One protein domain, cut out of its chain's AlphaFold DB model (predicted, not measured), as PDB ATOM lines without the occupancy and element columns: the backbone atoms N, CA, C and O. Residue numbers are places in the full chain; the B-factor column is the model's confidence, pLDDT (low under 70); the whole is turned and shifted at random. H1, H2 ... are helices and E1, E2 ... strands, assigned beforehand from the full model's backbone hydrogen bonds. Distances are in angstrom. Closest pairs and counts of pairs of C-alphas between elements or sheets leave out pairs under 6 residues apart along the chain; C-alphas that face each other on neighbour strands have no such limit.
ATOM      1  N   ASN A 322      41.374   6.379  36.980       45.16
ATOM      2  CA  ASN A 322      42.492   5.860  37.780       45.16
ATOM      3  C   ASN A 322      42.466   4.333  37.902       45.16
ATOM      4  O   ASN A 322      43.349   3.740  38.513       45.16
ATOM      5  N   LEU A 323      41.465   3.697  37.300       56.12
ATOM      6  CA  LEU A 323      41.249   2.265  37.359       56.12
ATOM      7  C   LEU A 323      41.913   1.593  36.154       56.12
ATOM      8  O   LEU A 323      41.982   2.152  35.060       56.12
ATOM      9  N   ILE A 324      42.427   0.386  36.367       60.81
ATOM     10  CA  ILE A 324      42.877  -0.496  35.289       60.81
ATOM     11  C   ILE A 324      41.644  -0.732  34.388       60.81
ATOM     12  O   ILE A 324      40.610  -1.139  34.934       60.81
ATOM     13  N   PRO A 325      41.695  -0.458  33.063       63.38
ATOM     14  CA  PRO A 325      40.543  -0.486  32.148       63.38
ATOM     15  C   PRO A 325      40.098  -1.917  31.795       63.38
ATOM     16  O   PRO A 325      39.809  -2.245  30.643       63.38
ATOM     17  N   VAL A 326      40.033  -2.766  32.813       63.62
ATOM     18  CA  VAL A 326      39.583  -4.152  32.789       63.62
ATOM     19  C   VAL A 326      38.313  -4.319  33.613       63.62
ATOM     20  O   VAL A 326      37.958  -3.428  34.397       63.62
ATOM     21  N   ARG A 327      37.655  -5.466  33.433       71.19
ATOM     22  CA  ARG A 327      36.548  -5.958  34.262       71.19
ATOM     23  C   ARG A 327      36.794  -5.721  35.749       71.19
ATOM     24  O   ARG A 327      37.921  -5.852  36.237       71.19
ATOM     25  N   ARG A 328      35.722  -5.410  36.479       69.38
ATOM     26  CA  ARG A 328      35.786  -5.130  37.919       69.38
ATOM     27  C   ARG A 328      36.425  -6.259  38.730       69.38
ATOM     28  O   ARG A 328      37.200  -5.958  39.632       69.38
ATOM     29  N   TRP A 329      36.136  -7.516  38.400       67.88
ATOM     30  CA  TRP A 329      36.669  -8.678  39.116       67.88
ATOM     31  C   TRP A 329      38.182  -8.848  38.884       67.88
ATOM     32  O   TRP A 329      38.936  -8.948  39.846       67.88
ATOM     33  N   ILE A 330      38.660  -8.689  37.639       67.75
ATOM     34  CA  ILE A 330      40.102  -8.702  37.315       67.75
ATOM     35  C   ILE A 330      40.823  -7.614  38.109       67.75
ATOM     36  O   ILE A 330      41.899  -7.838  38.655       67.75
ATOM     37  N   ARG A 331      40.212  -6.430  38.228       72.19
ATOM     38  CA  ARG A 331      40.787  -5.300  38.966       72.19
ATOM     39  C   ARG A 331      41.060  -5.616  40.440       72.19
ATOM     40  O   ARG A 331      41.968  -5.016  41.001       72.19
ATOM     41  N   GLY A 332      40.328  -6.546  41.053       68.94
ATOM     42  CA  GLY A 332      40.568  -6.968  42.437       68.94
ATOM     43  C   GLY A 332      41.932  -7.634  42.653       68.94
ATOM     44  O   GLY A 332      42.473  -7.594  43.755       68.94
ATOM     45  N   HIS A 333      42.530  -8.192  41.598       70.44
ATOM     46  CA  HIS A 333      43.800  -8.919  41.673       70.44
ATOM     47  C   HIS A 333      45.025  -8.077  41.315       70.44
ATOM     48  O   HIS A 333      46.148  -8.584  41.355       70.44
ATOM     49  N   TYR A 334      44.831  -6.804  40.961       69.12
ATOM     50  CA  TYR A 334      45.901  -5.945  40.478       69.12
ATOM     51  C   TYR A 334      45.876  -4.563  41.113       69.12
ATOM     52  O   TYR A 334      44.835  -3.916  41.211       69.12
ATOM     53  N   THR A 335      47.061  -4.062  41.438       75.56
ATOM     54  CA  THR A 335      47.266  -2.690  41.902       75.56
ATOM     55  C   THR A 335      47.898  -1.865  40.786       75.56
ATOM     56  O   THR A 335      48.889  -2.274  40.187       75.56
ATOM     57  N   LYS A 336      47.323  -0.699  40.466       69.12
ATOM     58  CA  LYS A 336      47.874   0.206  39.445       69.12
ATOM     59  C   LYS A 336      49.071   0.966  40.015       69.12
ATOM     60  O   LYS A 336      48.950   1.624  41.045       69.12
ATOM     61  N   LEU A 337      50.192   0.951  39.302       71.19
ATOM     62  CA  LEU A 337      51.335   1.807  39.583       71.19
ATOM     63  C   LEU A 337      51.083   3.175  38.932       71.19
ATOM     64  O   LEU A 337      50.821   3.285  37.742       71.19
ATOM     65  N   THR A 338      51.086   4.245  39.725       55.94
ATOM     66  CA  THR A 338      50.602   5.578  39.311       55.94
ATOM     67  C   THR A 338      51.538   6.338  38.371       55.94
ATOM     68  O   THR A 338      51.119   7.339  37.794       55.94
ATOM     69  N   LYS A 339      52.786   5.887  38.203       56.31
ATOM     70  CA  LYS A 339      53.829   6.611  37.451       56.31
ATOM     71  C   LYS A 339      54.075   6.089  36.035       56.31
ATOM     72  O   LYS A 339      54.623   6.811  35.215       56.31
ATOM     73  N   ILE A 340      53.689   4.852  35.751       54.47
ATOM     74  CA  ILE A 340      53.918   4.162  34.476       54.47
ATOM     75  C   ILE A 340      52.633   3.378  34.223       54.47
ATOM     76  O   ILE A 340      52.002   2.974  35.193       54.47
ATOM     77  N   ASN A 341      52.170   3.211  32.982       63.41
ATOM     78  CA  ASN A 341      50.955   2.442  32.666       63.41
ATOM     79  C   ASN A 341      51.133   0.949  33.011       63.41
ATOM     80  O   ASN A 341      51.155   0.099  32.128       63.41
ATOM     81  N   GLU A 342      51.267   0.632  34.292       69.62
ATOM     82  CA  GLU A 342      51.695  -0.645  34.834       69.62
ATOM     83  C   GLU A 342      50.780  -1.075  35.978       69.62
ATOM     84  O   GLU A 342      50.283  -0.261  36.761       69.62
ATOM     85  N   ALA A 343      50.546  -2.378  36.058       75.25
ATOM     86  CA  ALA A 343      49.823  -3.051  37.121       75.25
ATOM     87  C   ALA A 343      50.743  -4.071  37.777       75.25
ATOM     88  O   ALA A 343      51.442  -4.809  37.087       75.25
ATOM     89  N   THR A 344      50.691  -4.163  39.098       78.19
ATOM     90  CA  THR A 344      51.289  -5.261  39.856       78.19
ATOM     91  C   THR A 344      50.216  -6.261  40.237       78.19
ATOM     92  O   THR A 344      49.173  -5.862  40.755       78.19
ATOM     93  N   CYS A 345      50.456  -7.547  39.999       80.31
ATOM     94  CA  CYS A 345      49.623  -8.609  40.546       80.31
ATOM     95  C   CYS A 345      49.776  -8.643  42.067       80.31
ATOM     96  O   CYS A 345      50.895  -8.639  42.580       80.31
ATOM     97  N   ASN A 346      48.654  -8.721  42.772       78.00
ATOM     98  CA  ASN A 346      48.622  -8.774  44.231       78.00
ATOM     99  C   ASN A 346      49.026 -10.155  44.784       78.00
ATOM    100  O   ASN A 346      49.291 -10.267  45.975       78.00
ATOM    101  N   HIS A 347      49.078 -11.192  43.937       78.25
ATOM    102  CA  HIS A 347      49.352 -12.578  44.346       78.25
ATOM    103  C   HIS A 347      50.802 -13.018  44.133       78.25
ATOM    104  O   HIS A 347      51.264 -13.936  44.800       78.25
ATOM    105  N   CYS A 348      51.528 -12.385  43.207       76.56
ATOM    106  CA  CYS A 348      52.913 -12.758  42.897       76.56
ATOM    107  C   CYS A 348      53.844 -11.565  42.647       76.56
ATOM    108  O   CYS A 348      54.942 -11.743  42.121       76.56
ATOM    109  N   ASN A 349      53.387 -10.338  42.923       72.38
ATOM    110  CA  ASN A 349      54.097  -9.084  42.643       72.38
ATOM    111  C   ASN A 349      54.548  -8.907  41.174       72.38
ATOM    112  O   ASN A 349      55.364  -8.032  40.873       72.38
ATOM    113  N   GLY A 350      54.011  -9.703  40.241       72.69
ATOM    114  CA  GLY A 350      54.333  -9.623  38.817       72.69
ATOM    115  C   GLY A 350      53.897  -8.283  38.233       72.69
ATOM    116  O   GLY A 350      52.779  -7.838  38.487       72.69
ATOM    117  N   LYS A 351      54.770  -7.624  37.466       78.56
ATOM    118  CA  LYS A 351      54.499  -6.322  36.836       78.56
ATOM    119  C   LYS A 351      54.047  -6.505  35.391       78.56
ATOM    120  O   LYS A 351      54.660  -7.254  34.637       78.56
ATOM    121  N   PHE A 352      53.004  -5.784  34.999       73.81
ATOM    122  CA  PHE A 352      52.379  -5.872  33.683       73.81
ATOM    123  C   PHE A 352      52.113  -4.487  33.120       73.81
ATOM    124  O   PHE A 352      51.557  -3.641  33.809       73.81
ATOM    125  N   ILE A 353      52.422  -4.272  31.845       68.38
ATOM    126  CA  ILE A 353      52.109  -3.021  31.148       68.38
ATOM    127  C   ILE A 353      50.636  -3.058  30.696       68.38
ATOM    128  O   ILE A 353      50.235  -3.919  29.918       68.38
ATOM    129  N   ILE A 354      49.819  -2.110  31.161       65.06
ATOM    130  CA  ILE A 354      48.355  -2.044  30.978       65.06
ATOM    131  C   ILE A 354      47.960  -1.273  29.699       65.06
ATOM    132  O   ILE A 354      46.870  -0.710  29.614       65.06
ATOM    133  N   ASN A 355      48.825  -1.179  28.685       56.41
ATOM    134  CA  ASN A 355      48.525  -0.392  27.481       56.41
ATOM    135  C   ASN A 355      47.458  -1.081  26.602       56.41
ATOM    136  O   ASN A 355      47.777  -1.758  25.630       56.41
ATOM    137  N   ASN A 356      46.182  -0.962  26.986       52.66
ATOM    138  CA  ASN A 356      44.997  -1.540  26.337       52.66
ATOM    139  C   ASN A 356      44.984  -3.076  26.163       52.66
ATOM    140  O   ASN A 356      44.057  -3.609  25.556       52.66
ATOM    141  N   ARG A 357      45.946  -3.800  26.743       62.19
ATOM    142  CA  ARG A 357      46.060  -5.266  26.688       62.19
ATOM    143  C   ARG A 357      45.519  -5.942  27.945       62.19
ATOM    144  O   ARG A 357      46.252  -6.495  28.761       62.19
ATOM    145  N   SER A 358      44.201  -5.871  28.105       67.00
ATOM    146  CA  SER A 358      43.476  -6.481  29.227       67.00
ATOM    147  C   SER A 358      43.558  -8.014  29.256       67.00
ATOM    148  O   SER A 358      43.400  -8.616  30.314       67.00
ATOM    149  N   ASP A 359      43.835  -8.638  28.109       69.00
ATOM    150  CA  ASP A 359      44.016 -10.085  27.952       69.00
ATOM    151  C   ASP A 359      45.265 -10.612  28.675       69.00
ATOM    152  O   ASP A 359      45.284 -11.751  29.126       69.00
ATOM    153  N   VAL A 360      46.307  -9.788  28.811       73.25
ATOM    154  CA  VAL A 360      47.571 -10.174  29.462       73.25
ATOM    155  C   VAL A 360      47.376 -10.423  30.946       73.25
ATOM    156  O   VAL A 360      47.928 -11.376  31.490       73.25
ATOM    157  N   LEU A 361      46.564  -9.581  31.583       71.56
ATOM    158  CA  LEU A 361      46.225  -9.719  32.994       71.56
ATOM    159  C   LEU A 361      45.424 -11.009  33.217       71.56
ATOM    160  O   LEU A 361      45.739 -11.809  34.088       71.56
ATOM    161  N   HIS A 362      44.444 -11.283  32.358       77.38
ATOM    162  CA  HIS A 362      43.680 -12.526  32.446       77.38
ATOM    163  C   HIS A 362      44.542 -13.777  32.233       77.38
ATOM    164  O   HIS A 362      44.544 -14.669  33.078       77.38
ATOM    165  N   LYS A 363      45.350 -13.810  31.166       80.06
ATOM    166  CA  LYS A 363      46.269 -14.925  30.872       80.06
ATOM    167  C   LYS A 363      47.230 -15.200  32.019       80.06
ATOM    168  O   LYS A 363      47.535 -16.359  32.291       80.06
ATOM    169  N   HIS A 364      47.714 -14.149  32.679       82.94
ATOM    170  CA  HIS A 364      48.525 -14.301  33.874       82.94
ATOM    171  C   HIS A 364      47.744 -15.012  34.980       82.94
ATOM    172  O   HIS A 364      48.186 -16.069  35.411       82.94
ATOM    173  N   LEU A 365      46.573 -14.498  35.376       79.00
ATOM    174  CA  LEU A 365      45.774 -15.106  36.446       79.00
ATOM    175  C   LEU A 365      45.429 -16.571  36.146       79.00
ATOM    176  O   LEU A 365      45.611 -17.417  37.009       79.00
ATOM    177  N   VAL A 366      45.016 -16.896  34.917       81.62
ATOM    178  CA  VAL A 366      44.686 -18.279  34.529       81.62
ATOM    179  C   VAL A 366      45.904 -19.200  34.614       81.62
ATOM    180  O   VAL A 366      45.776 -20.348  35.030       81.62
ATOM    181  N   LYS A 367      47.088 -18.717  34.223       82.75
ATOM    182  CA  LYS A 367      48.300 -19.543  34.161       82.75
ATOM    183  C   LYS A 367      48.990 -19.695  35.515       82.75
ATOM    184  O   LYS A 367      49.504 -20.769  35.805       82.75
ATOM    185  N   THR A 368      49.072 -18.627  36.305       81.50
ATOM    186  CA  THR A 368      49.875 -18.595  37.538       81.50
ATOM    187  C   THR A 368      49.039 -18.658  38.809       81.50
ATOM    188  O   THR A 368      49.566 -19.071  39.837       81.50
ATOM    189  N   HIS A 369      47.758 -18.276  38.750       79.75
ATOM    190  CA  HIS A 369      46.832 -18.262  39.890       79.75
ATOM    191  C   HIS A 369      45.457 -18.875  39.549       79.75
ATOM    192  O   HIS A 369      44.423 -18.247  39.807       79.75
ATOM    193  N   PRO A 370      45.399 -20.089  38.960       78.56
ATOM    194  CA  PRO A 370      44.131 -20.721  38.588       78.56
ATOM    195  C   PRO A 370      43.241 -21.045  39.797       78.56
ATOM    196  O   PRO A 370      42.038 -21.225  39.632       78.56
ATOM    197  N   ASP A 371      43.816 -21.124  40.998       78.69
ATOM    198  CA  ASP A 371      43.131 -21.350  42.273       78.69
ATOM    199  C   ASP A 371      42.363 -20.114  42.773       78.69
ATOM    200  O   ASP A 371      41.521 -20.225  43.661       78.69
ATOM    201  N   LYS A 372      42.649 -18.931  42.217       75.69
ATOM    202  CA  LYS A 372      42.005 -17.660  42.584       75.69
ATOM    203  C   LYS A 372      40.846 -17.268  41.663       75.69
ATOM    204  O   LYS A 372      40.306 -16.182  41.840       75.69
ATOM    205  N   LEU A 373      40.497 -18.119  40.697       71.94
ATOM    206  CA  LEU A 373      39.497 -17.867  39.655       71.94
ATOM    207  C   LEU A 373      38.406 -18.938  39.666       71.94
ATOM    208  O   LEU A 373      38.712 -20.120  39.848       71.94
ATOM    209  N   THR A 374      37.164 -18.556  39.364       75.06
ATOM    210  CA  THR A 374      36.099 -19.533  39.075       75.06
ATOM    211  C   THR A 374      36.218 -20.099  37.653       75.06
ATOM    212  O   THR A 374      36.923 -19.556  36.796       75.06
ATOM    213  N   GLU A 375      35.531 -21.208  37.364       72.25
ATOM    214  CA  GLU A 375      35.553 -21.830  36.030       72.25
ATOM    215  C   GLU A 375      34.933 -20.933  34.943       72.25
ATOM    216  O   GLU A 375      35.344 -20.981  33.779       72.25
ATOM    217  N   GLU A 376      33.989 -20.067  35.316       70.00
ATOM    218  CA  GLU A 376      33.389 -19.058  34.441       70.00
ATOM    219  C   GLU A 376      34.379 -17.928  34.132       70.00
ATOM    220  O   GLU A 376      34.528 -17.531  32.974       70.00
ATOM    221  N   GLU A 377      35.110 -17.447  35.142       69.56
ATOM    222  CA  GLU A 377      36.116 -16.391  34.997       69.56
ATOM    223  C   GLU A 377      37.311 -16.849  34.151       69.56
ATOM    224  O   GLU A 377      37.851 -16.067  33.367       69.56
ATOM    225  N   LYS A 378      37.700 -18.129  34.234       71.12
ATOM    226  CA  LYS A 378      38.767 -18.720  33.400       71.12
ATOM    227  C   LYS A 378      38.422 -18.743  31.911       71.12
ATOM    228  O   LYS A 378      39.320 -18.610  31.082       71.12
ATOM    229  N   LYS A 379      37.141 -18.911  31.569       70.44
ATOM    230  CA  LYS A 379      36.653 -19.006  30.180       70.44
ATOM    231  C   LYS A 379      36.165 -17.670  29.621       70.44
ATOM    232  O   LYS A 379      35.850 -17.584  28.433       70.44
ATOM    233  N   GLU A 380      36.083 -16.625  30.445       66.56
ATOM    234  CA  GLU A 380      35.654 -15.311  29.983       66.56
ATOM    235  C   GLU A 380      36.651 -14.748  28.957       66.56
ATOM    236  O   GLU A 380      37.856 -14.792  29.152       66.56
ATOM    237  N   VAL A 381      36.139 -14.199  27.853       65.19
ATOM    238  CA  VAL A 381      36.941 -13.549  26.792       65.19
ATOM    239  C   VAL A 381      36.737 -12.025  26.752       65.19
ATOM    240  O   VAL A 381      37.332 -11.309  25.947       65.19
ATOM    241  N   LYS A 382      35.862 -11.502  27.620       69.06
ATOM    242  CA  LYS A 382      35.370 -10.113  27.626       69.06
ATOM    243  C   LYS A 382      35.999  -9.317  28.761       69.06
ATOM    244  O   LYS A 382      35.357  -8.968  29.743       69.06
ATOM    245  N   PHE A 383      37.267  -8.975  28.589       66.44
ATOM    246  CA  PHE A 383      38.070  -8.355  29.648       66.44
ATOM    247  C   PHE A 383      37.888  -6.843  29.795       66.44
ATOM    248  O   PHE A 383      38.378  -6.264  30.760       66.44
ATOM    249  N   ASN A 384      37.218  -6.177  28.848       67.12
ATOM    250  CA  ASN A 384      37.077  -4.722  28.869       67.12
ATOM    251  C   ASN A 384      36.109  -4.263  29.970       67.12
ATOM    252  O   ASN A 384      35.021  -4.823  30.099       67.12
TER     253      ASN A 384
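AT A GLANCE: This is residues 322 to 384 of the 424 residues of the protein "BED-type domain-containing protein" of Atta colombica (UniProt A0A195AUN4). A small antiparallel sheet of three short strands, E1, E2 and E3, takes up one end of the domain, and one helix, H2, packs on one of its faces. The short helix H3 makes the other end of the longest axis, the small helix H1 lies beside H2, and residues 380 to 384 fold back from H3 as a tail. The printed part has 63 residues with three named helices and three named strands, in the order H1 E1 E2 E3 H2 H3, and the sheet's order is E1 - E2 - E3. The class is mixed, helices and strands, with 31 of the 63 residues, under half, in named elements. The whole is compact, with a radius of gyration of the C-alphas of 10.8 A and spans of 34 by 23 by 15 A.

HOW THE PARTS SIT: Start at H1, residues 328 to 331, which is not on the sheet. Next come E1, residues 334 to 337, E2, residues 342 to 345, and E3, residues 351 to 353, a meander, each strand the antiparallel neighbour of the one before. E1 and E2 form a hairpin at 146 degrees; look for N 335 and O 344, 2.9 A apart and within hydrogen-bond range. E2 and E3 form a hairpin at 144 degrees, with N 343 and O 352 at 2.8 A. H2, residues 358 to 368, is on the sheet at a height over the sheet of 10.3 A, over E2, and runs along the strands, at 25 degrees to E2 on the local plane. Its closest C-alphas to E3 are those of Leu 361 and Phe 352, 7.3 A apart. H1 and H2 are close but not clearly touching, the closest C-alphas being those of Ile 330 and His 362, 7.2 A. H3, residues 375 to 379, is close to H2 but not clearly touching, with C-alphas 378 and 366 closest at 6.0 A, and apart from E1, E2 and E3. O i to N i+4 pairs are within range in 6 of 7 for H2 and 0 of 1 for H3, which has 1 of 2 at i+3; H1 is too short for such a pair.

IN THESE COORDINATES: Find C-alpha 328 at (35.786, -5.130, 37.919), where H1 begins; it is 5.1 A long. E1 spans 9.5 A, E2 10.0 A and E3 7.0 A. H2 runs 16.0 A from C-alpha 358 at (43.476, -6.481, 29.227). H3, 6.6 A long, ends at (36.653, -19.006, 30.180).

THE WHOLE: The C-alphas of Lys 339 and Glu 375 are the farthest apart, at 33.8 A. The printed part has no cut, and no link is long. The mean pLDDT of the printed part is 70.2, and 29 residues are under 70, among them 322 to 326, 338 to 342, 353 to 359 and 380 to 384.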